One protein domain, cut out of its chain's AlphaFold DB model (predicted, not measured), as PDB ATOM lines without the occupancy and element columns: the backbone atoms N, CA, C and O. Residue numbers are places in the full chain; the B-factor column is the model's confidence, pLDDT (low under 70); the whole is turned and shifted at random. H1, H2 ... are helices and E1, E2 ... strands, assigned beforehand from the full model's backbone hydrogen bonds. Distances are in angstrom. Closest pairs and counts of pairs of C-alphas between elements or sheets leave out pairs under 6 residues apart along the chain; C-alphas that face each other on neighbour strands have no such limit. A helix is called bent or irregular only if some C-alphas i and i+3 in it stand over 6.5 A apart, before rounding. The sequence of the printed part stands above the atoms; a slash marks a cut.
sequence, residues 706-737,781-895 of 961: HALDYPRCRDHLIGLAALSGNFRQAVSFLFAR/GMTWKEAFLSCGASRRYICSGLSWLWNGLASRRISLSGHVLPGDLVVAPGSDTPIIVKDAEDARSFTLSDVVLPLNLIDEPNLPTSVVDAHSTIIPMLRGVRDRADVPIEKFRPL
ATOM      1  N   HIS A 706     127.691 107.168  18.975       70.62
ATOM      2  CA  HIS A 706     127.271 107.174  17.573       70.62
ATOM      3  C   HIS A 706     126.921 108.589  17.087       70.62
ATOM      4  O   HIS A 706     127.253 108.929  15.950       70.62
ATOM      5  N   ALA A 707     126.387 109.455  17.953       70.56
ATOM      6  CA  ALA A 707     126.260 110.893  17.691       70.56
ATOM      7  C   ALA A 707     127.621 111.613  17.528       70.56
ATOM      8  O   ALA A 707     127.668 112.727  16.999       70.56
ATOM      9  N   LEU A 708     128.732 110.977  17.929       67.50
ATOM     10  CA  LEU A 708     130.109 111.480  17.803       67.50
ATOM     11  C   LEU A 708     130.946 110.769  16.699       67.50
ATOM     12  O   LEU A 708     132.136 111.059  16.563       67.50
ATOM     13  N   ASP A 709     130.331 109.875  15.904       66.25
ATOM     14  CA  ASP A 709     130.929 108.955  14.898       66.25
ATOM     15  C   ASP A 709     132.035 108.021  15.430       66.25
ATOM     16  O   ASP A 709     133.021 107.738  14.748       66.25
ATOM     17  N   TYR A 710     131.901 107.499  16.648       52.50
ATOM     18  CA  TYR A 710     132.779 106.426  17.132       52.50
ATOM     19  C   TYR A 710     132.722 105.180  16.214       52.50
ATOM     20  O   TYR A 710     131.633 104.810  15.759       52.50
ATOM     21  N   PRO A 711     133.855 104.497  15.926       43.31
ATOM     22  CA  PRO A 711     135.206 104.699  16.473       43.31
ATOM     23  C   PRO A 711     136.067 105.754  15.756       43.31
ATOM     24  O   PRO A 711     137.232 105.926  16.092       43.31
ATOM     25  N   ARG A 712     135.545 106.477  14.757       54.09
ATOM     26  CA  ARG A 712     136.320 107.522  14.056       54.09
ATOM     27  C   ARG A 712     136.352 108.855  14.809       54.09
ATOM     28  O   ARG A 712     137.286 109.622  14.586       54.09
ATOM     29  N   CYS A 713     135.379 109.097  15.693       53.72
ATOM     30  CA  CYS A 713     135.385 110.082  16.785       53.72
ATOM     31  C   CYS A 713     135.958 111.465  16.430       53.72
ATOM     32  O   CYS A 713     136.857 111.973  17.099       53.72
ATOM     33  N   ARG A 714     135.441 112.081  15.360       70.75
ATOM     34  CA  ARG A 714     135.913 113.390  14.854       70.75
ATOM     35  C   ARG A 714     134.820 114.378  14.508       70.75
ATOM     36  O   ARG A 714     135.113 115.565  14.425       70.75
ATOM     37  N   ASP A 715     133.585 113.925  14.337       82.44
ATOM     38  CA  ASP A 715     132.486 114.788  13.909       82.44
ATOM     39  C   ASP A 715     132.274 115.969  14.860       82.44
ATOM     40  O   ASP A 715     132.057 117.092  14.410       82.44
ATOM     41  N   HIS A 716     132.450 115.732  16.160       78.88
ATOM     42  CA  HIS A 716     132.415 116.765  17.187       78.88
ATOM     43  C   HIS A 716     133.598 117.736  17.107       78.88
ATOM     44  O   HIS A 716     133.393 118.929  17.289       78.88
ATOM     45  N   LEU A 717     134.811 117.284  16.763       79.81
ATOM     46  CA  LEU A 717     135.989 118.150  16.577       79.81
ATOM     47  C   LEU A 717     135.842 119.044  15.338       79.81
ATOM     48  O   LEU A 717     136.152 120.235  15.383       79.81
ATOM     49  N   ILE A 718     135.320 118.481  14.243       84.50
ATOM     50  CA  ILE A 718     134.968 119.213  13.019       84.50
ATOM     51  C   ILE A 718     133.878 120.250  13.337       84.50
ATOM     52  O   ILE A 718     134.000 121.415  12.957       84.50
ATOM     53  N   GLY A 719     132.851 119.848  14.092       85.00
ATOM     54  CA  GLY A 719     131.786 120.718  14.585       85.00
ATOM     55  C   GLY A 719     132.297 121.865  15.452       85.00
ATOM     56  O   GLY A 719     131.990 123.017  15.167       85.00
ATOM     57  N   LEU A 720     133.113 121.575  16.467       82.50
ATOM     58  CA  LEU A 720     133.718 122.560  17.366       82.50
ATOM     59  C   LEU A 720     134.592 123.563  16.602       82.50
ATOM     60  O   LEU A 720     134.438 124.766  16.790       82.50
ATOM     61  N   ALA A 721     135.446 123.104  15.683       83.88
ATOM     62  CA  ALA A 721     136.260 123.999  14.861       83.88
ATOM     63  C   ALA A 721     135.403 124.917  13.963       83.88
ATOM     64  O   ALA A 721     135.715 126.100  13.825       83.88
ATOM     65  N   ALA A 722     134.298 124.411  13.401       85.00
ATOM     66  CA  ALA A 722     133.349 125.216  12.627       85.00
ATOM     67  C   ALA A 722     132.565 126.211  13.507       85.00
ATOM     68  O   ALA A 722     132.420 127.377  13.139       85.00
ATOM     69  N   LEU A 723     132.119 125.790  14.696       81.31
ATOM     70  CA  LEU A 723     131.457 126.635  15.699       81.31
ATOM     71  C   LEU A 723     132.371 127.773  16.185       81.31
ATOM     72  O   LEU A 723     131.903 128.905  16.319       81.31
ATOM     73  N   SER A 724     133.673 127.515  16.324       81.50
ATOM     74  CA  SER A 724     134.709 128.523  16.602       81.50
ATOM     75  C   SER A 724     135.116 129.371  15.393       81.50
ATOM     76  O   SER A 724     135.944 130.270  15.516       81.50
ATOM     77  N   GLY A 725     134.545 129.124  14.212       81.31
ATOM     78  CA  GLY A 725     134.845 129.860  12.980       81.31
ATOM     79  C   GLY A 725     136.161 129.477  12.304       81.31
ATOM     80  O   GLY A 725     136.481 130.019  11.245       81.31
ATOM     81  N   ASN A 726     136.903 128.506  12.842       85.75
ATOM     82  CA  ASN A 726     138.115 127.978  12.227       85.75
ATOM     83  C   ASN A 726     137.770 126.915  11.169       85.75
ATOM     84  O   ASN A 726     138.157 125.748  11.257       85.75
ATOM     85  N   PHE A 727     137.028 127.321  10.136       85.56
ATOM     86  CA  PHE A 727     136.574 126.425   9.066       85.56
ATOM     87  C   PHE A 727     137.735 125.729   8.338       85.56
ATOM     88  O   PHE A 727     137.598 124.583   7.923       85.56
ATOM     89  N   ARG A 728     138.916 126.361   8.248       85.19
ATOM     90  CA  ARG A 728     140.127 125.726   7.697       85.19
ATOM     91  C   ARG A 728     140.587 124.522   8.532       85.19
ATOM     92  O   ARG A 728     141.043 123.534   7.963       85.19
ATOM     93  N   GLN A 729     140.437 124.584   9.856       81.56
ATOM     94  CA  GLN A 729     140.725 123.479  10.776       81.56
ATOM     95  C   GLN A 729     139.603 122.429  10.796       81.56
ATOM     96  O   GLN A 729     139.890 121.235  10.800       81.56
ATOM     97  N   ALA A 730     138.335 122.845  10.702       83.38
ATOM     98  CA  ALA A 730     137.215 121.916  10.518       83.38
ATOM     99  C   ALA A 730     137.412 121.052   9.257       83.38
ATOM    100  O   ALA A 730     137.269 119.831   9.296       83.38
ATOM    101  N   VAL A 731     137.836 121.679   8.155       81.69
ATOM    102  CA  VAL A 731     138.164 120.991   6.902       81.69
ATOM    103  C   VAL A 731     139.447 120.158   7.019       81.69
ATOM    104  O   VAL A 731     139.483 119.050   6.493       81.69
ATOM    105  N   SER A 732     140.482 120.599   7.748       75.25
ATOM    106  CA  SER A 732     141.693 119.778   7.932       75.25
ATOM    107  C   SER A 732     141.455 118.523   8.787       75.25
ATOM    108  O   SER A 732     142.086 117.494   8.533       75.25
ATOM    109  N   PHE A 733     140.501 118.539   9.725       76.81
ATOM    110  CA  PHE A 733     140.118 117.351  10.500       76.81
ATOM    111  C   PHE A 733     139.466 116.238   9.655       76.81
ATOM    112  O   PHE A 733     139.586 115.066  10.024       76.81
ATOM    113  N   LEU A 734     138.892 116.554   8.485       72.81
ATOM    114  CA  LEU A 734     138.457 115.550   7.495       72.81
ATOM    115  C   LEU A 734     139.642 114.763   6.896       72.81
ATOM    116  O   LEU A 734     139.478 113.613   6.487       72.81
ATOM    117  N   PHE A 735     140.837 115.367   6.873       63.09
ATOM    118  CA  PHE A 735     142.074 114.794   6.322       63.09
ATOM    119  C   PHE A 735     143.061 114.294   7.387       63.09
ATOM    120  O   PHE A 735     144.060 113.655   7.048       63.09
ATOM    121  N   ALA A 736     142.810 114.569   8.671       52.88
ATOM    122  CA  ALA A 736     143.680 114.155   9.767       52.88
ATOM    123  C   ALA A 736     143.896 112.625   9.776       52.88
ATOM    124  O   ALA A 736     143.008 111.838   9.442       52.88
ATOM    125  N   ARG A 737     145.089 112.171  10.180       48.25
ATOM    126  CA  ARG A 737     145.520 110.763  10.043       48.25
ATOM    127  C   ARG A 737     144.547 109.791  10.722       48.25
ATOM    128  O   ARG A 737     144.384 109.837  11.935       48.25
ATOM    129  N   GLY A 781     136.769 128.786  -5.870       88.44
ATOM    130  CA  GLY A 781     137.065 130.069  -5.229       88.44
ATOM    131  C   GLY A 781     136.163 130.433  -4.046       88.44
ATOM    132  O   GLY A 781     136.240 131.565  -3.571       88.44
ATOM    133  N   MET A 782     135.331 129.510  -3.548       90.94
ATOM    134  CA  MET A 782     134.563 129.735  -2.315       90.94
ATOM    135  C   MET A 782     135.488 129.867  -1.098       90.94
ATOM    136  O   MET A 782     136.538 129.225  -1.017       90.94
ATOM    137  N   THR A 783     135.080 130.650  -0.098       90.88
ATOM    138  CA  THR A 783     135.787 130.696   1.189       90.88
ATOM    139  C   THR A 783     135.628 129.386   1.968       90.88
ATOM    140  O   THR A 783     134.684 128.623   1.766       90.88
ATOM    141  N   TRP A 784     136.506 129.152   2.950       88.69
ATOM    142  CA  TRP A 784     136.406 128.004   3.861       88.69
ATOM    143  C   TRP A 784     135.050 127.915   4.587       88.69
ATOM    144  O   TRP A 784     134.577 126.805   4.822       88.69
ATOM    145  N   LYS A 785     134.410 129.053   4.917       88.56
ATOM    146  CA  LYS A 785     133.065 129.090   5.527       88.56
ATOM    147  C   LYS A 785     132.006 128.620   4.530       88.56
ATOM    148  O   LYS A 785     131.209 127.750   4.861       88.56
ATOM    149  N   GLU A 786     132.016 129.159   3.315       88.88
ATOM    150  CA  GLU A 786     131.035 128.824   2.274       88.88
ATOM    151  C   GLU A 786     131.165 127.369   1.819       88.88
ATOM    152  O   GLU A 786     130.178 126.644   1.860       88.88
ATOM    153  N   ALA A 787     132.379 126.919   1.483       89.56
ATOM    154  CA  ALA A 787     132.643 125.556   1.024       89.56
ATOM    155  C   ALA A 787     132.314 124.494   2.088       89.56
ATOM    156  O   ALA A 787     131.809 123.423   1.752       89.56
ATOM    157  N   PHE A 788     132.567 124.782   3.372       88.88
ATOM    158  CA  PHE A 788     132.163 123.892   4.460       88.88
ATOM    159  C   PHE A 788     130.642 123.869   4.636       88.88
ATOM    160  O   PHE A 788     130.071 122.793   4.761       88.88
ATOM    161  N   LEU A 789     129.972 125.028   4.639       86.44
ATOM    162  CA  LEU A 789     128.527 125.106   4.879       86.44
ATOM    163  C   LEU A 789     127.687 124.608   3.691       86.44
ATOM    164  O   LEU A 789     126.602 124.078   3.920       86.44
ATOM    165  N   SER A 790     128.180 124.714   2.451       83.81
ATOM    166  CA  SER A 790     127.500 124.187   1.258       83.81
ATOM    167  C   SER A 790     127.459 122.658   1.200       83.81
ATOM    168  O   SER A 790     126.611 122.107   0.506       83.81
ATOM    169  N   CYS A 791     128.370 121.980   1.904       85.38
ATOM    170  CA  CYS A 791     128.460 120.525   1.919       85.38
ATOM    171  C   CYS A 791     127.274 119.881   2.651       85.38
ATOM    172  O   CYS A 791     126.954 120.258   3.783       85.38
ATOM    173  N   GLY A 792     126.685 118.832   2.068       80.25
ATOM    174  CA  GLY A 792     125.535 118.123   2.650       80.25
ATOM    175  C   GLY A 792     125.773 117.488   4.034       80.25
ATOM    176  O   GLY A 792     124.815 117.178   4.744       80.25
ATOM    177  N   ALA A 793     127.032 117.311   4.453       83.81
ATOM    178  CA  ALA A 793     127.400 116.789   5.772       83.81
ATOM    179  C   ALA A 793     127.625 117.874   6.849       83.81
ATOM    180  O   ALA A 793     127.739 117.537   8.028       83.81
ATOM    181  N   SER A 794     127.662 119.162   6.487       84.75
ATOM    182  CA  SER A 794     128.017 120.278   7.385       84.75
ATOM    183  C   SER A 794     127.202 120.289   8.687       84.75
ATOM    184  O   SER A 794     127.750 120.325   9.792       84.75
ATOM    185  N   ARG A 795     125.880 120.137   8.552       82.69
ATOM    186  CA  ARG A 795     124.910 120.059   9.648       82.69
ATOM    187  C   ARG A 795     125.185 118.906  10.615       82.69
ATOM    188  O   ARG A 795     125.023 119.084  11.817       82.69
ATOM    189  N   ARG A 796     125.621 117.740  10.123       85.56
ATOM    190  CA  ARG A 796     125.942 116.571  10.963       85.56
ATOM    191  C   ARG A 796     127.112 116.884  11.898       85.56
ATOM    192  O   ARG A 796     127.014 116.611  13.092       85.56
ATOM    193  N   TYR A 797     128.165 117.517  11.383       86.50
ATOM    194  CA  TYR A 797     129.311 117.940  12.190       86.50
ATOM    195  C   TYR A 797     128.924 118.995  13.230       86.50
ATOM    196  O   TYR A 797     129.231 118.836  14.408       86.50
ATOM    197  N   ILE A 798     128.177 120.029  12.828       84.00
ATOM    198  CA  ILE A 798     127.700 121.081  13.741       84.00
ATOM    199  C   ILE A 798     126.833 120.484  14.865       84.00
ATOM    200  O   ILE A 798     127.085 120.765  16.037       84.00
ATOM    201  N   CYS A 799     125.883 119.597  14.542       84.06
ATOM    202  CA  CYS A 799     125.098 118.861  15.540       84.06
ATOM    203  C   CYS A 799     125.978 118.043  16.496       84.06
ATOM    204  O   CYS A 799     125.721 118.040  17.696       84.06
ATOM    205  N   SER A 800     127.011 117.365  15.991       84.38
ATOM    206  CA  SER A 800     127.925 116.550  16.804       84.38
ATOM    207  C   SER A 800     128.764 117.403  17.769       84.38
ATOM    208  O   SER A 800     128.909 117.056  18.940       84.38
ATOM    209  N   GLY A 801     129.237 118.574  17.324       82.12
ATOM    210  CA  GLY A 801     129.935 119.543  18.180       82.12
ATOM    211  C   GLY A 801     129.037 120.119  19.281       82.12
ATOM    212  O   GLY A 801     129.438 120.172  20.442       82.12
ATOM    213  N   LEU A 802     127.790 120.472  18.942       82.38
ATOM    214  CA  LEU A 802     126.781 120.896  19.922       82.38
ATOM    215  C   LEU A 802     126.420 119.766  20.902       82.38
ATOM    216  O   LEU A 802     126.298 120.018  22.095       82.38
ATOM    217  N   SER A 803     126.317 118.521  20.427       84.25
ATOM    218  CA  SER A 803     126.043 117.335  21.258       84.25
ATOM    219  C   SER A 803     127.141 117.088  22.297       84.25
ATOM    220  O   SER A 803     126.847 116.769  23.447       84.25
ATOM    221  N   TRP A 804     128.408 117.288  21.918       83.00
ATOM    222  CA  TRP A 804     129.546 117.185  22.834       83.00
ATOM    223  C   TRP A 804     129.525 118.284  23.910       83.00
ATOM    224  O   TRP A 804     129.655 117.987  25.097       83.00
ATOM    225  N   LEU A 805     129.269 119.542  23.523       80.12
ATOM    226  CA  LEU A 805     129.103 120.651  24.476       80.12
ATOM    227  C   LEU A 805     127.903 120.431  25.413       80.12
ATOM    228  O   LEU A 805     127.987 120.731  26.604       80.12
ATOM    229  N   TRP A 806     126.805 119.877  24.893       86.88
ATOM    230  CA  TRP A 806     125.616 119.535  25.672       86.88
ATOM    231  C   TRP A 806     125.913 118.464  26.725       86.88
ATOM    232  O   TRP A 806     125.520 118.632  27.876       86.88
ATOM    233  N   ASN A 807     126.660 117.408  26.373       85.81
ATOM    234  CA  ASN A 807     127.106 116.403  27.342       85.81
ATOM    235  C   ASN A 807     127.957 117.044  28.452       85.81
ATOM    236  O   ASN A 807     127.691 116.809  29.629       85.81
ATOM    237  N   GLY A 808     128.908 117.919  28.104       80.25
ATOM    238  CA  GLY A 808     129.712 118.656  29.088       80.25
ATOM    239  C   GLY A 808     128.872 119.518  30.042       80.25
ATOM    240  O   GLY A 808     129.101 119.507  31.253       80.25
ATOM    241  N   LEU A 809     127.855 120.217  29.523       81.44
ATOM    242  CA  LEU A 809     126.904 120.993  30.329       81.44
ATOM    243  C   LEU A 809     126.013 120.107  31.211       81.44
ATOM    244  O   LEU A 809     125.779 120.459  32.366       81.44
ATOM    245  N   ALA A 810     125.556 118.955  30.714       85.50
ATOM    246  CA  ALA A 810     124.788 117.984  31.491       85.50
ATOM    247  C   ALA A 810     125.612 117.431  32.666       85.50
ATOM    248  O   ALA A 810     125.159 117.487  33.812       85.50
ATOM    249  N   SER A 811     126.853 117.000  32.410       83.69
ATOM    250  CA  SER A 811     127.795 116.546  33.440       83.69
ATOM    251  C   SER A 811     128.089 117.649  34.462       83.69
ATOM    252  O   SER A 811     128.020 117.409  35.670       83.69
ATOM    253  N   ARG A 812     128.336 118.891  34.007       80.31
ATOM    254  CA  ARG A 812     128.541 120.044  34.899       80.31
ATOM    255  C   ARG A 812     127.310 120.301  35.763       80.31
ATOM    256  O   ARG A 812     127.451 120.378  36.982       80.31
ATOM    257  N   ARG A 813     126.114 120.371  35.174       86.25
ATOM    258  CA  ARG A 813     124.865 120.606  35.907       86.25
ATOM    259  C   ARG A 813     124.618 119.527  36.959       86.25
ATOM    260  O   ARG A 813     124.285 119.865  38.093       86.25
ATOM    261  N   ILE A 814     124.813 118.253  36.630       85.19
ATOM    262  CA  ILE A 814     124.613 117.142  37.574       85.19
ATOM    263  C   ILE A 814     125.647 117.181  38.709       85.19
ATOM    264  O   ILE A 814     125.281 116.948  39.859       85.19
ATOM    265  N   SER A 815     126.896 117.579  38.428       82.50
ATOM    266  CA  SER A 815     127.937 117.749  39.458       82.50
ATOM    267  C   SER A 815     127.607 118.807  40.525       82.50
ATOM    268  O   SER A 815     128.181 118.765  41.611       82.50
ATOM    269  N   LEU A 816     126.684 119.738  40.243       85.50
ATOM    270  CA  LEU A 816     126.241 120.759  41.198       85.50
ATOM    271  C   LEU A 816     125.159 120.248  42.163       85.50
ATOM    272  O   LEU A 816     125.149 120.649  43.324       85.50
ATOM    273  N   SER A 817     124.220 119.413  41.695       86.00
ATOM    274  CA  SER A 817     123.108 118.909  42.515       86.00
ATOM    275  C   SER A 817     122.319 117.785  41.838       86.00
ATOM    276  O   SER A 817     121.905 117.915  40.682       86.00
ATOM    277  N   GLY A 818     121.988 116.744  42.612       86.25
ATOM    278  CA  GLY A 818     121.015 115.696  42.264       86.25
ATOM    279  C   GLY A 818     119.538 116.112  42.400       86.25
ATOM    280  O   GLY A 818     118.647 115.270  42.294       86.25
ATOM    281  N   HIS A 819     119.265 117.396  42.634       90.50
ATOM    282  CA  HIS A 819     117.929 117.997  42.681       90.50
ATOM    283  C   HIS A 819     117.849 119.195  41.728       90.50
ATOM    284  O   HIS A 819     118.883 119.712  41.299       90.50
ATOM    285  N   VAL A 820     116.634 119.645  41.404       93.31
ATOM    286  CA  VAL A 820     116.397 120.878  40.630       93.31
ATOM    287  C   VAL A 820     116.964 122.086  41.389       93.31
ATOM    288  O   VAL A 820     116.931 122.122  42.620       93.31
ATOM    289  N   LEU A 821     117.521 123.051  40.659       93.12
ATOM    290  CA  LEU A 821     118.146 124.260  41.191       93.12
ATOM    291  C   LEU A 821     117.412 125.522  40.705       93.12
ATOM    292  O   LEU A 821     116.908 125.538  39.581       93.12
ATOM    293  N   PRO A 822     117.415 126.613  41.495       92.38
ATOM    294  CA  PRO A 822     117.106 127.942  40.978       92.38
ATOM    295  C   PRO A 822     117.995 128.253  39.768       92.38
ATOM    296  O   PRO A 822     119.200 127.997  39.792       92.38
ATOM    297  N   GLY A 823     117.397 128.783  38.706       89.38
ATOM    298  CA  GLY A 823     118.055 129.034  37.428       89.38
ATOM    299  C   GLY A 823     118.037 127.871  36.430       89.38
ATOM    300  O   GLY A 823     118.469 128.061  35.294       89.38
ATOM    301  N   ASP A 824     117.530 126.688  36.792       93.06
ATOM    302  CA  ASP A 824     117.274 125.627  35.810       93.06
ATOM    303  C   ASP A 824     116.171 126.025  34.824       93.06
ATOM    304  O   ASP A 824     115.213 126.709  35.185       93.06
ATOM    305  N   LEU A 825     116.268 125.526  33.590       91.31
ATOM    306  CA  LEU A 825     115.149 125.504  32.651       91.31
ATOM    307  C   LEU A 825     114.355 124.212  32.853       91.31
ATOM    308  O   LEU A 825     114.915 123.122  32.743       91.31
ATOM    309  N   VAL A 826     113.053 124.326  33.107       91.69
ATOM    310  CA  VAL A 826     112.134 123.188  33.263       91.69
ATOM    311  C   VAL A 826     110.962 123.290  32.295       91.69
ATOM    312  O   VAL A 826     110.436 124.376  32.056       91.69
ATOM    313  N   VAL A 827     110.528 122.160  31.739       88.25
ATOM    314  CA  VAL A 827     109.312 122.065  30.920       88.25
ATOM    315  C   VAL A 827     108.182 121.529  31.793       88.25
ATOM    316  O   VAL A 827     108.156 120.354  32.144       88.25
ATOM    317  N   ALA A 828     107.245 122.405  32.160       80.19
ATOM    318  CA  ALA A 828     106.102 122.030  32.989       80.19
ATOM    319  C   ALA A 828     105.174 121.025  32.263       80.19
ATOM    320  O   ALA A 828     104.976 121.153  31.050       80.19
ATOM    321  N   PRO A 829     104.546 120.060  32.967       71.62
ATOM    322  CA  PRO A 829     103.667 119.068  32.346       71.62
ATOM    323  C   PRO A 829     102.527 119.693  31.524       71.62
ATOM    324  O   PRO A 829     101.648 120.360  32.066       71.62
ATOM    325  N   GLY A 830     102.526 119.449  30.209       68.94
ATOM    326  CA  GLY A 830     101.546 120.011  29.268       68.94
ATOM    327  C   GLY A 830     101.945 121.347  28.621       68.94
ATOM    328  O   GLY A 830     101.154 121.897  27.860       68.94
ATOM    329  N   SER A 831     103.153 121.849  28.889       78.19
ATOM    330  CA  SER A 831     103.789 122.958  28.169       78.19
ATOM    331  C   SER A 831     104.822 122.428  27.169       78.19
ATOM    332  O   SER A 831     105.548 121.492  27.487       78.19
ATOM    333  N   ASP A 832     104.944 123.069  26.002       70.69
ATOM    334  CA  ASP A 832     106.074 122.876  25.071       70.69
ATOM    335  C   ASP A 832     107.173 123.951  25.247       70.69
ATOM    336  O   ASP A 832     108.252 123.860  24.659       70.69
ATOM    337  N   THR A 833     106.920 124.990  26.051       80.56
ATOM    338  CA  THR A 833     107.881 126.063  26.355       80.56
ATOM    339  C   THR A 833     108.488 125.872  27.746       80.56
ATOM    340  O   THR A 833     107.717 125.740  28.705       80.56
ATOM    341  N   PRO A 834     109.827 125.883  27.899       86.31
ATOM    342  CA  PRO A 834     110.446 125.850  29.215       86.31
ATOM    343  C   PRO A 834     110.308 127.190  29.943       86.31
ATOM    344  O   PRO A 834     110.161 128.246  29.327       86.31
ATOM    345  N   ILE A 835     110.410 127.132  31.266       88.94
ATOM    346  CA  ILE A 835     110.457 128.278  32.177       88.94
ATOM    347  C   ILE A 835     111.715 128.197  33.046       88.94
ATOM    348  O   ILE A 835     112.225 127.105  33.293       88.94
ATOM    349  N   ILE A 836     112.214 129.344  33.511       89.56
ATOM    350  CA  ILE A 836     113.329 129.401  34.465       89.56
ATOM    351  C   ILE A 836     112.774 129.250  35.885       89.56
ATOM    352  O   ILE A 836     111.916 130.037  36.294       89.56
ATOM    353  N   VAL A 837     113.288 128.269  36.630       91.19
ATOM    354  CA  VAL A 837     113.001 128.056  38.057       91.19
ATOM    355  C   VAL A 837     113.532 129.242  38.861       91.19
ATOM    356  O   VAL A 837     114.709 129.588  38.757       91.19
ATOM    357  N   LYS A 838     112.686 129.883  39.664       89.94
ATOM    358  CA  LYS A 838     113.002 131.173  40.303       89.94
ATOM    359  C   LYS A 838     113.784 131.030  41.600       89.94
ATOM    360  O   LYS A 838     114.713 131.795  41.849       89.94
ATOM    361  N   ASP A 839     113.392 130.073  42.434       91.50
ATOM    362  CA  ASP A 839     113.851 129.949  43.816       91.50
ATOM    363  C   ASP A 839     113.767 128.498  44.332       91.50
ATOM    364  O   ASP A 839     113.424 127.563  43.606       91.50
ATOM    365  N   ALA A 840     114.157 128.297  45.593       89.88
ATOM    366  CA  ALA A 840     114.264 126.983  46.227       89.88
ATOM    367  C   ALA A 840     112.934 126.426  46.784       89.88
ATOM    368  O   ALA A 840     112.938 125.349  47.393       89.88
ATOM    369  N   GLU A 841     111.818 127.140  46.615       90.31
ATOM    370  CA  GLU A 841     110.459 126.638  46.834       90.31
ATOM    371  C   GLU A 841     109.851 126.193  45.496       90.31
ATOM    372  O   GLU A 841     109.440 125.039  45.379       90.31
ATOM    373  N   ASP A 842     109.944 127.039  44.464       89.88
ATOM    374  CA  ASP A 842     109.587 126.745  43.065       89.88
ATOM    375  C   ASP A 842     110.266 125.452  42.568       89.88
ATOM    376  O   ASP A 842     109.606 124.528  42.082       89.88
ATOM    377  N   ALA A 843     111.574 125.306  42.832       89.38
ATOM    378  CA  ALA A 843     112.366 124.116  42.501       89.38
ATOM    379  C   ALA A 843     111.819 122.793  43.076       89.38
ATOM    380  O   ALA A 843     112.106 121.729  42.530       89.38
ATOM    381  N   ARG A 844     111.032 122.823  44.162       90.38
ATOM    382  CA  ARG A 844     110.466 121.612  44.797       90.38
ATOM    383  C   ARG A 844     109.253 121.059  44.057       90.38
ATOM    384  O   ARG A 844     108.849 119.933  44.335       90.38
ATOM    385  N   SER A 845     108.664 121.840  43.152       89.44
ATOM    386  CA  SER A 845     107.536 121.403  42.326       89.44
ATOM    387  C   SER A 845     107.962 120.583  41.097       89.44
ATOM    388  O   SER A 845     107.113 119.951  40.467       89.44
ATOM    389  N   PHE A 846     109.266 120.535  40.799       91.38
ATOM    390  CA  PHE A 846     109.847 119.887  39.622       91.38
ATOM    391  C   PHE A 846     110.795 118.732  39.977       91.38
ATOM    392  O   PHE A 846     111.325 118.623  41.083       91.38
ATOM    393  N   THR A 847     111.052 117.873  38.994       90.44
ATOM    394  CA  THR A 847     112.011 116.763  39.048       90.44
ATOM    395  C   THR A 847     113.137 116.962  38.029       90.44
ATOM    396  O   THR A 847     112.995 117.711  37.065       90.44
ATOM    397  N   LEU A 848     114.259 116.239  38.168       89.94
ATOM    398  CA  LEU A 848     115.334 116.277  37.160       89.94
ATOM    399  C   LEU A 848     114.898 115.786  35.762       89.94
ATOM    400  O   LEU A 848     115.575 116.083  34.782       89.94
ATOM    401  N   SER A 849     113.786 115.048  35.657       88.81
ATOM    402  CA  SER A 849     113.171 114.664  34.376       88.81
ATOM    403  C   SER A 849     112.420 115.808  33.684       88.81
ATOM    404  O   SER A 849     112.203 115.725  32.477       88.81
ATOM    405  N   ASP A 850     112.051 116.861  34.418       91.19
ATOM    406  CA  ASP A 850     111.416 118.065  33.865       91.19
ATOM    407  C   ASP A 850     112.468 119.107  33.438       91.19
ATOM    408  O   ASP A 850     112.182 119.977  32.617       91.19
ATOM    409  N   VAL A 851     113.698 119.007  33.966       92.31
ATOM    410  CA  VAL A 851     114.839 119.865  33.603       92.31
ATOM    411  C   VAL A 851     115.284 119.589  32.167       92.31
ATOM    412  O   VAL A 851     115.558 118.449  31.784       92.31
ATOM    413  N   VAL A 852     115.431 120.655  31.384       91.56
ATOM    414  CA  VAL A 852     115.943 120.623  30.013       91.56
ATOM    415  C   VAL A 852     117.182 121.501  29.866       91.56
ATOM    416  O   VAL A 852     117.337 122.508  30.549       91.56
ATOM    417  N   LEU A 853     118.056 121.142  28.929       88.38
ATOM    418  CA  LEU A 853     119.198 121.958  28.524       88.38
ATOM    419  C   LEU A 853     119.090 122.312  27.026       88.38
ATOM    420  O   LEU A 853     118.718 121.442  26.226       88.38
ATOM    421  N   PRO A 854     119.401 123.560  26.627       84.75
ATOM    422  CA  PRO A 854     119.309 124.017  25.242       84.75
ATOM    423  C   PRO A 854     120.305 123.287  24.336       84.75
ATOM    424  O   PRO A 854     121.476 123.131  24.676       84.75
ATOM    425  N   LEU A 855     119.845 122.861  23.158       79.44
ATOM    426  CA  LEU A 855     120.695 122.251  22.128       79.44
ATOM    427  C   LEU A 855     121.411 123.303  21.276       79.44
ATOM    428  O   LEU A 855     122.542 123.090  20.843       79.44
ATOM    429  N   ASN A 856     120.773 124.457  21.061       75.38
ATOM    430  CA  ASN A 856     121.403 125.599  20.415       75.38
ATOM    431  C   ASN A 856     122.041 126.530  21.457       75.38
ATOM    432  O   ASN A 856     121.422 127.484  21.917       75.38
ATOM    433  N   LEU A 857     123.308 126.282  21.780       70.81
ATOM    434  CA  LEU A 857     124.090 127.107  22.714       70.81
ATOM    435  C   LEU A 857     124.488 128.489  22.153       70.81
ATOM    436  O   LEU A 857     125.123 129.271  22.854       70.81
ATOM    437  N   ILE A 858     124.131 128.785  20.897       65.06
ATOM    438  CA  ILE A 858     124.336 130.084  20.238       65.06
ATOM    439  C   ILE A 858     123.156 131.039  20.533       65.06
ATOM    440  O   ILE A 858     123.300 132.252  20.406       65.06
ATOM    441  N   ASP A 859     121.991 130.512  20.934       64.50
ATOM    442  CA  ASP A 859     120.779 131.291  21.220       64.50
ATOM    443  C   ASP A 859     120.759 131.769  22.684       64.50
ATOM    444  O   ASP A 859     120.137 131.178  23.568       64.50
ATOM    445  N   GLU A 860     121.475 132.871  22.922       61.16
ATOM    446  CA  GLU A 860     121.715 133.489  24.235       61.16
ATOM    447  C   GLU A 860     120.470 133.716  25.144       61.16
ATOM    448  O   GLU A 860     120.630 133.550  26.355       61.16
ATOM    449  N   PRO A 861     119.233 134.028  24.675       61.69
ATOM    450  CA  PRO A 861     118.080 134.209  25.575       61.69
ATOM    451  C   PRO A 861     117.532 132.920  26.214       61.69
ATOM    452  O   PRO A 861     116.670 133.008  27.086       61.69
ATOM    453  N   ASN A 862     117.985 131.735  25.789       66.94
ATOM    454  CA  ASN A 862     117.425 130.438  26.188       66.94
ATOM    455  C   ASN A 862     118.392 129.591  27.043       66.94
ATOM    456  O   ASN A 862     118.376 128.361  26.971       66.94
ATOM    457  N   LEU A 863     119.248 130.237  27.845       74.88
ATOM    458  CA  LEU A 863     120.294 129.581  28.641       74.88
ATOM    459  C   LEU A 863     119.946 129.519  30.148       74.88
ATOM    460  O   LEU A 863     119.511 130.526  30.710       74.88
ATOM    461  N   PRO A 864     120.150 128.372  30.828       82.25
ATOM    462  CA  PRO A 864     119.879 128.223  32.258       82.25
ATOM    463  C   PRO A 864     120.904 128.978  33.116       82.25
ATOM    464  O   PRO A 864     122.118 128.849  32.943       82.25
ATOM    465  N   THR A 865     120.420 129.731  34.105       82.19
ATOM    466  CA  THR A 865     121.271 130.502  35.022       82.19
ATOM    467  C   THR A 865     121.858 129.672  36.173       82.19
ATOM    468  O   THR A 865     122.674 130.180  36.938       82.19
ATOM    469  N   SER A 866     121.534 128.377  36.264       79.62
ATOM    470  CA  SER A 866     122.175 127.435  37.197       79.62
ATOM    471  C   SER A 866     123.601 127.016  36.787       79.62
ATOM    472  O   SER A 866     124.325 126.460  37.611       79.62
ATOM    473  N   VAL A 867     124.028 127.300  35.546       77.44
ATOM    474  CA  VAL A 867     125.362 126.962  34.985       77.44
ATOM    475  C   VAL A 867     125.984 128.122  34.177       77.44
ATOM    476  O   VAL A 867     126.606 127.932  33.128       77.44
ATOM    477  N   VAL A 868     125.816 129.363  34.662       72.38
ATOM    478  CA  VAL A 868     126.388 130.584  34.039       72.38
ATOM    479  C   VAL A 868     127.911 130.511  33.901       72.38
ATOM    480  O   VAL A 868     128.454 131.041  32.937       72.38
ATOM    481  N   ASP A 869     128.603 129.838  34.822       70.75
ATOM    482  CA  ASP A 869     130.054 129.639  34.779       70.75
ATOM    483  C   ASP A 869     130.492 128.955  33.470       70.75
ATOM    484  O   ASP A 869     131.299 129.503  32.714       70.75
ATOM    485  N   ALA A 870     129.881 127.818  33.139       65.81
ATOM    486  CA  ALA A 870     130.147 127.090  31.905       65.81
ATOM    487  C   ALA A 870     129.716 127.888  30.662       65.81
ATOM    488  O   ALA A 870     130.482 128.003  29.703       65.81
ATOM    489  N   HIS A 871     128.529 128.506  30.686       67.69
ATOM    490  CA  HIS A 871     128.051 129.328  29.570       67.69
ATOM    491  C   HIS A 871     128.961 130.532  29.285       67.69
ATOM    492  O   HIS A 871     129.258 130.799  28.120       67.69
ATOM    493  N   SER A 872     129.484 131.198  30.318       66.06
ATOM    494  CA  SER A 872     130.405 132.334  30.177       66.06
ATOM    495  C   SER A 872     131.715 131.975  29.467       66.06
ATOM    496  O   SER A 872     132.319 132.840  28.839       66.06
ATOM    497  N   THR A 873     132.119 130.700  29.501       67.44
ATOM    498  CA  THR A 873     133.314 130.204  28.801       67.44
ATOM    499  C   THR A 873     132.983 129.668  27.404       67.44
ATOM    500  O   THR A 873     133.763 129.852  26.471       67.44
ATOM    501  N   ILE A 874     131.811 129.045  27.227       67.44
ATOM    502  CA  ILE A 874     131.398 128.426  25.956       67.44
ATOM    503  C   ILE A 874     130.900 129.466  24.937       67.44
ATOM    504  O   ILE A 874     131.342 129.435  23.791       67.44
ATOM    505  N   ILE A 875     130.023 130.411  25.310       68.69
ATOM    506  CA  ILE A 875     129.437 131.380  24.354       68.69
ATOM    507  C   ILE A 875     130.519 132.195  23.616       68.69
ATOM    508  O   ILE A 875     130.408 132.336  22.393       68.69
ATOM    509  N   PRO A 876     131.603 132.682  24.266       66.44
ATOM    510  CA  PRO A 876     132.680 133.383  23.568       66.44
ATOM    511  C   PRO A 876     133.443 132.535  22.550       66.44
ATOM    512  O   PRO A 876     134.135 133.124  21.720       66.44
ATOM    513  N   MET A 877     133.331 131.202  22.580       64.00
ATOM    514  CA  MET A 877     133.874 130.313  21.549       64.00
ATOM    515  C   MET A 877     132.905 130.143  20.364       64.00
ATOM    516  O   MET A 877     133.343 129.863  19.258       64.00
ATOM    517  N   LEU A 878     131.599 130.382  20.529       69.56
ATOM    518  CA  LEU A 878     130.580 130.169  19.489       69.56
ATOM    519  C   LEU A 878     130.426 131.393  18.557       69.56
ATOM    520  O   LEU A 878     129.476 132.180  18.660       69.56
ATOM    521  N   ARG A 879     131.383 131.566  17.632       63.41
ATOM    522  CA  ARG A 879     131.471 132.736  16.721       63.41
ATOM    523  C   ARG A 879     131.287 132.439  15.227       63.41
ATOM    524  O   ARG A 879     130.926 133.344  14.484       63.41
ATOM    525  N   GLY A 880     131.530 131.215  14.762       61.47
ATOM    526  CA  GLY A 880     131.647 130.904  13.328       61.47
ATOM    527  C   GLY A 880     130.332 130.836  12.547       61.47
ATOM    528  O   GLY A 880     130.254 131.305  11.406       61.47
ATOM    529  N   VAL A 881     129.299 130.253  13.162       62.91
ATOM    530  CA  VAL A 881     128.045 129.833  12.499       62.91
ATOM    531  C   VAL A 881     126.826 130.622  13.009       62.91
ATOM    532  O   VAL A 881     125.711 130.114  13.014       62.91
ATOM    533  N   ARG A 882     127.011 131.878  13.444       58.56
ATOM    534  CA  ARG A 882     125.891 132.735  13.893       58.56
ATOM    535  C   ARG A 882     124.870 133.035  12.772       58.56
ATOM    536  O   ARG A 882     123.713 133.303  13.070       58.56
ATOM    537  N   ASP A 883     125.264 132.902  11.500       55.53
ATOM    538  CA  ASP A 883     124.453 133.259  10.323       55.53
ATOM    539  C   ASP A 883     123.923 132.056   9.501       55.53
ATOM    540  O   ASP A 883     124.236 131.969   8.312       55.53
ATOM    541  N   ARG A 884     123.122 131.131  10.069       50.84
ATOM    542  CA  ARG A 884     122.057 130.419   9.302       50.84
ATOM    543  C   ARG A 884     121.141 129.490  10.109       50.84
ATOM    544  O   ARG A 884     121.466 129.034  11.198       50.84
ATOM    545  N   ALA A 885     120.001 129.168   9.495       48.28
ATOM    546  CA  ALA A 885     118.907 128.354  10.033       48.28
ATOM    547  C   ALA A 885     119.139 126.821   9.995       48.28
ATOM    548  O   ALA A 885     118.184 126.055  10.103       48.28
ATOM    549  N   ASP A 886     120.383 126.363   9.830       49.88
ATOM    550  CA  ASP A 886     120.718 124.939   9.643       49.88
ATOM    551  C   ASP A 886     120.998 124.186  10.967       49.88
ATOM    552  O   ASP A 886     121.064 122.953  10.995       49.88
ATOM    553  N   VAL A 887     121.109 124.924  12.076       55.94
ATOM    554  CA  VAL A 887     121.191 124.426  13.465       55.94
ATOM    555  C   VAL A 887     119.983 123.507  13.785       55.94
ATOM    556  O   VAL A 887     118.910 123.689  13.205       55.94
ATOM    557  N   PRO A 888     120.112 122.468  14.641       53.19
ATOM    558  CA  PRO A 888     119.012 121.550  14.957       53.19
ATOM    559  C   PRO A 888     117.704 122.245  15.382       53.19
ATOM    560  O   PRO A 888     117.702 123.204  16.145       53.19
ATOM    561  N   ILE A 889     116.583 121.712  14.875       53.00
ATOM    562  CA  ILE A 889     115.222 122.257  15.050       53.00
ATOM    563  C   ILE A 889     114.712 122.036  16.486       53.00
ATOM    564  O   ILE A 889     113.924 122.827  17.006       53.00
ATOM    565  N   GLU A 890     115.168 120.964  17.138       61.66
ATOM    566  CA  GLU A 890     114.907 120.712  18.554       61.66
ATOM    567  C   GLU A 890     115.657 121.752  19.396       61.66
ATOM    568  O   GLU A 890     116.886 121.766  19.436       61.66
ATOM    569  N   LYS A 891     114.918 122.644  20.064       71.56
ATOM    570  CA  LYS A 891     115.505 123.734  20.859       71.56
ATOM    571  C   LYS A 891     116.135 123.246  22.166       71.56
ATOM    572  O   LYS A 891     117.161 123.773  22.589       71.56
ATOM    573  N   PHE A 892     115.531 122.236  22.791       83.44
ATOM    574  CA  PHE A 892     115.859 121.757  24.134       83.44
ATOM    575  C   PHE A 892     115.857 120.227  24.190       83.44
ATOM    576  O   PHE A 892     115.083 119.579  23.487       83.44
ATOM    577  N   ARG A 893     116.685 119.660  25.071       87.88
ATOM    578  CA  ARG A 893     116.772 118.220  25.352       87.88
ATOM    579  C   ARG A 893     116.624 117.982  26.863       87.88
ATOM    580  O   ARG A 893     117.279 118.694  27.623       87.88
ATOM    581  N   PRO A 894     115.808 117.012  27.321       90.69
ATOM    582  CA  PRO A 894     115.718 116.658  28.741       90.69
ATOM    583  C   PRO A 894     117.066 116.208  29.297       90.69
ATOM    584  O   PRO A 894     117.763 115.438  28.632       90.69
ATOM    585  N   LEU A 895     117.409 116.661  30.505       91.56
ATOM    586  CA  LEU A 895     118.641 116.304  31.214       91.56
ATOM    587  C   LEU A 895     118.625 114.832  31.653       91.56
ATOM    588  O   LEU A 895     119.582 114.093  31.421       91.56
TER     589      LEU A 895
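Overview. This is residues 706 to 737 and 781 to 895 of the 961 residues of the protein "Crossover junction endonuclease mus81" of Perkinsus olseni (UniProt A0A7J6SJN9). Look for a small two-strand ribbon, E1 and E2, with E1 beside the long helix H4, a lengthwise spine; H1 crosses H4's first part, H2 and H3 lie beyond H1, and H6 runs back partly alongside H4. The opposite end is a loop-rich head, residues 817 to 841 with H5. The 147 printed residues include six named helices and two named strands, H1 H2 H3 H4 H5 E1 H6 E2; the class is mostly helix, with under half of the residues in named elements, and the sheet, E1 - E2, is antiparallel. The whole is compact, radius of gyration of the C-alphas 16.8 A, yet elongated: 58 by 30 by 27 A.

Along the chain. Find E1 at residues 851 to 854 and E2 at 892 to 894, ending at C-alpha 894 (115.718, 116.658, 28.741). H4, residues 794 to 816, runs 33.9 A from C-alpha 794 (128.017, 120.278, 7.385). H6, residues 865 to 877, 18.4 A, is irregular: C-alphas 866 and 869 are 8.5 A apart. H1 is 715 to 723, H2 727 to 733, H3 784 to 790, H5 842 to 845.

Arrangement. Between E1 and E2, N 853 and O 893 are 2.9 A apart. The closest C-alphas of H4 and E1, Trp 806 and Leu 853, are 7.4 A apart. H4 touches H6 at Arg 813 and Val 867, C-alphas 6.4 A, opposite ways at 36 degrees, only just steep. H1 touches H4 about perpendicular, 87 degrees, C-alphas of His 716 and Gly 801 3.9 A. H1 and H2 form a helical hairpin, closest C-alphas Ile 718 and Ala 730, 4.3 A; H2 touches H3 at Phe 727 and Trp 784, C-alphas 5.4 A. Helix packing is mostly crossed, with one of four touching pairs at a shallow tilt. H5 touches no helix. Each O i to N i+4 pair is within hydrogen-bond range in H1, H2, H3 and H4; H6 has 4 of 9, and 6 of 10 O i to N i+3 pairs; H5 is too short for an i+4 pair.

Size, cuts and confidence. C-alphas 781 and 841, the farthest apart, are 58.6 A apart. Residues 738 to 780 are not printed; the cut spans 26.0 A from C-alpha 737 to 781. The links H4 to H5 and H6 to E2 are long. Mean pLDDT of the printed part is 78.4; 36 residues are under 70, among them 870 to 890.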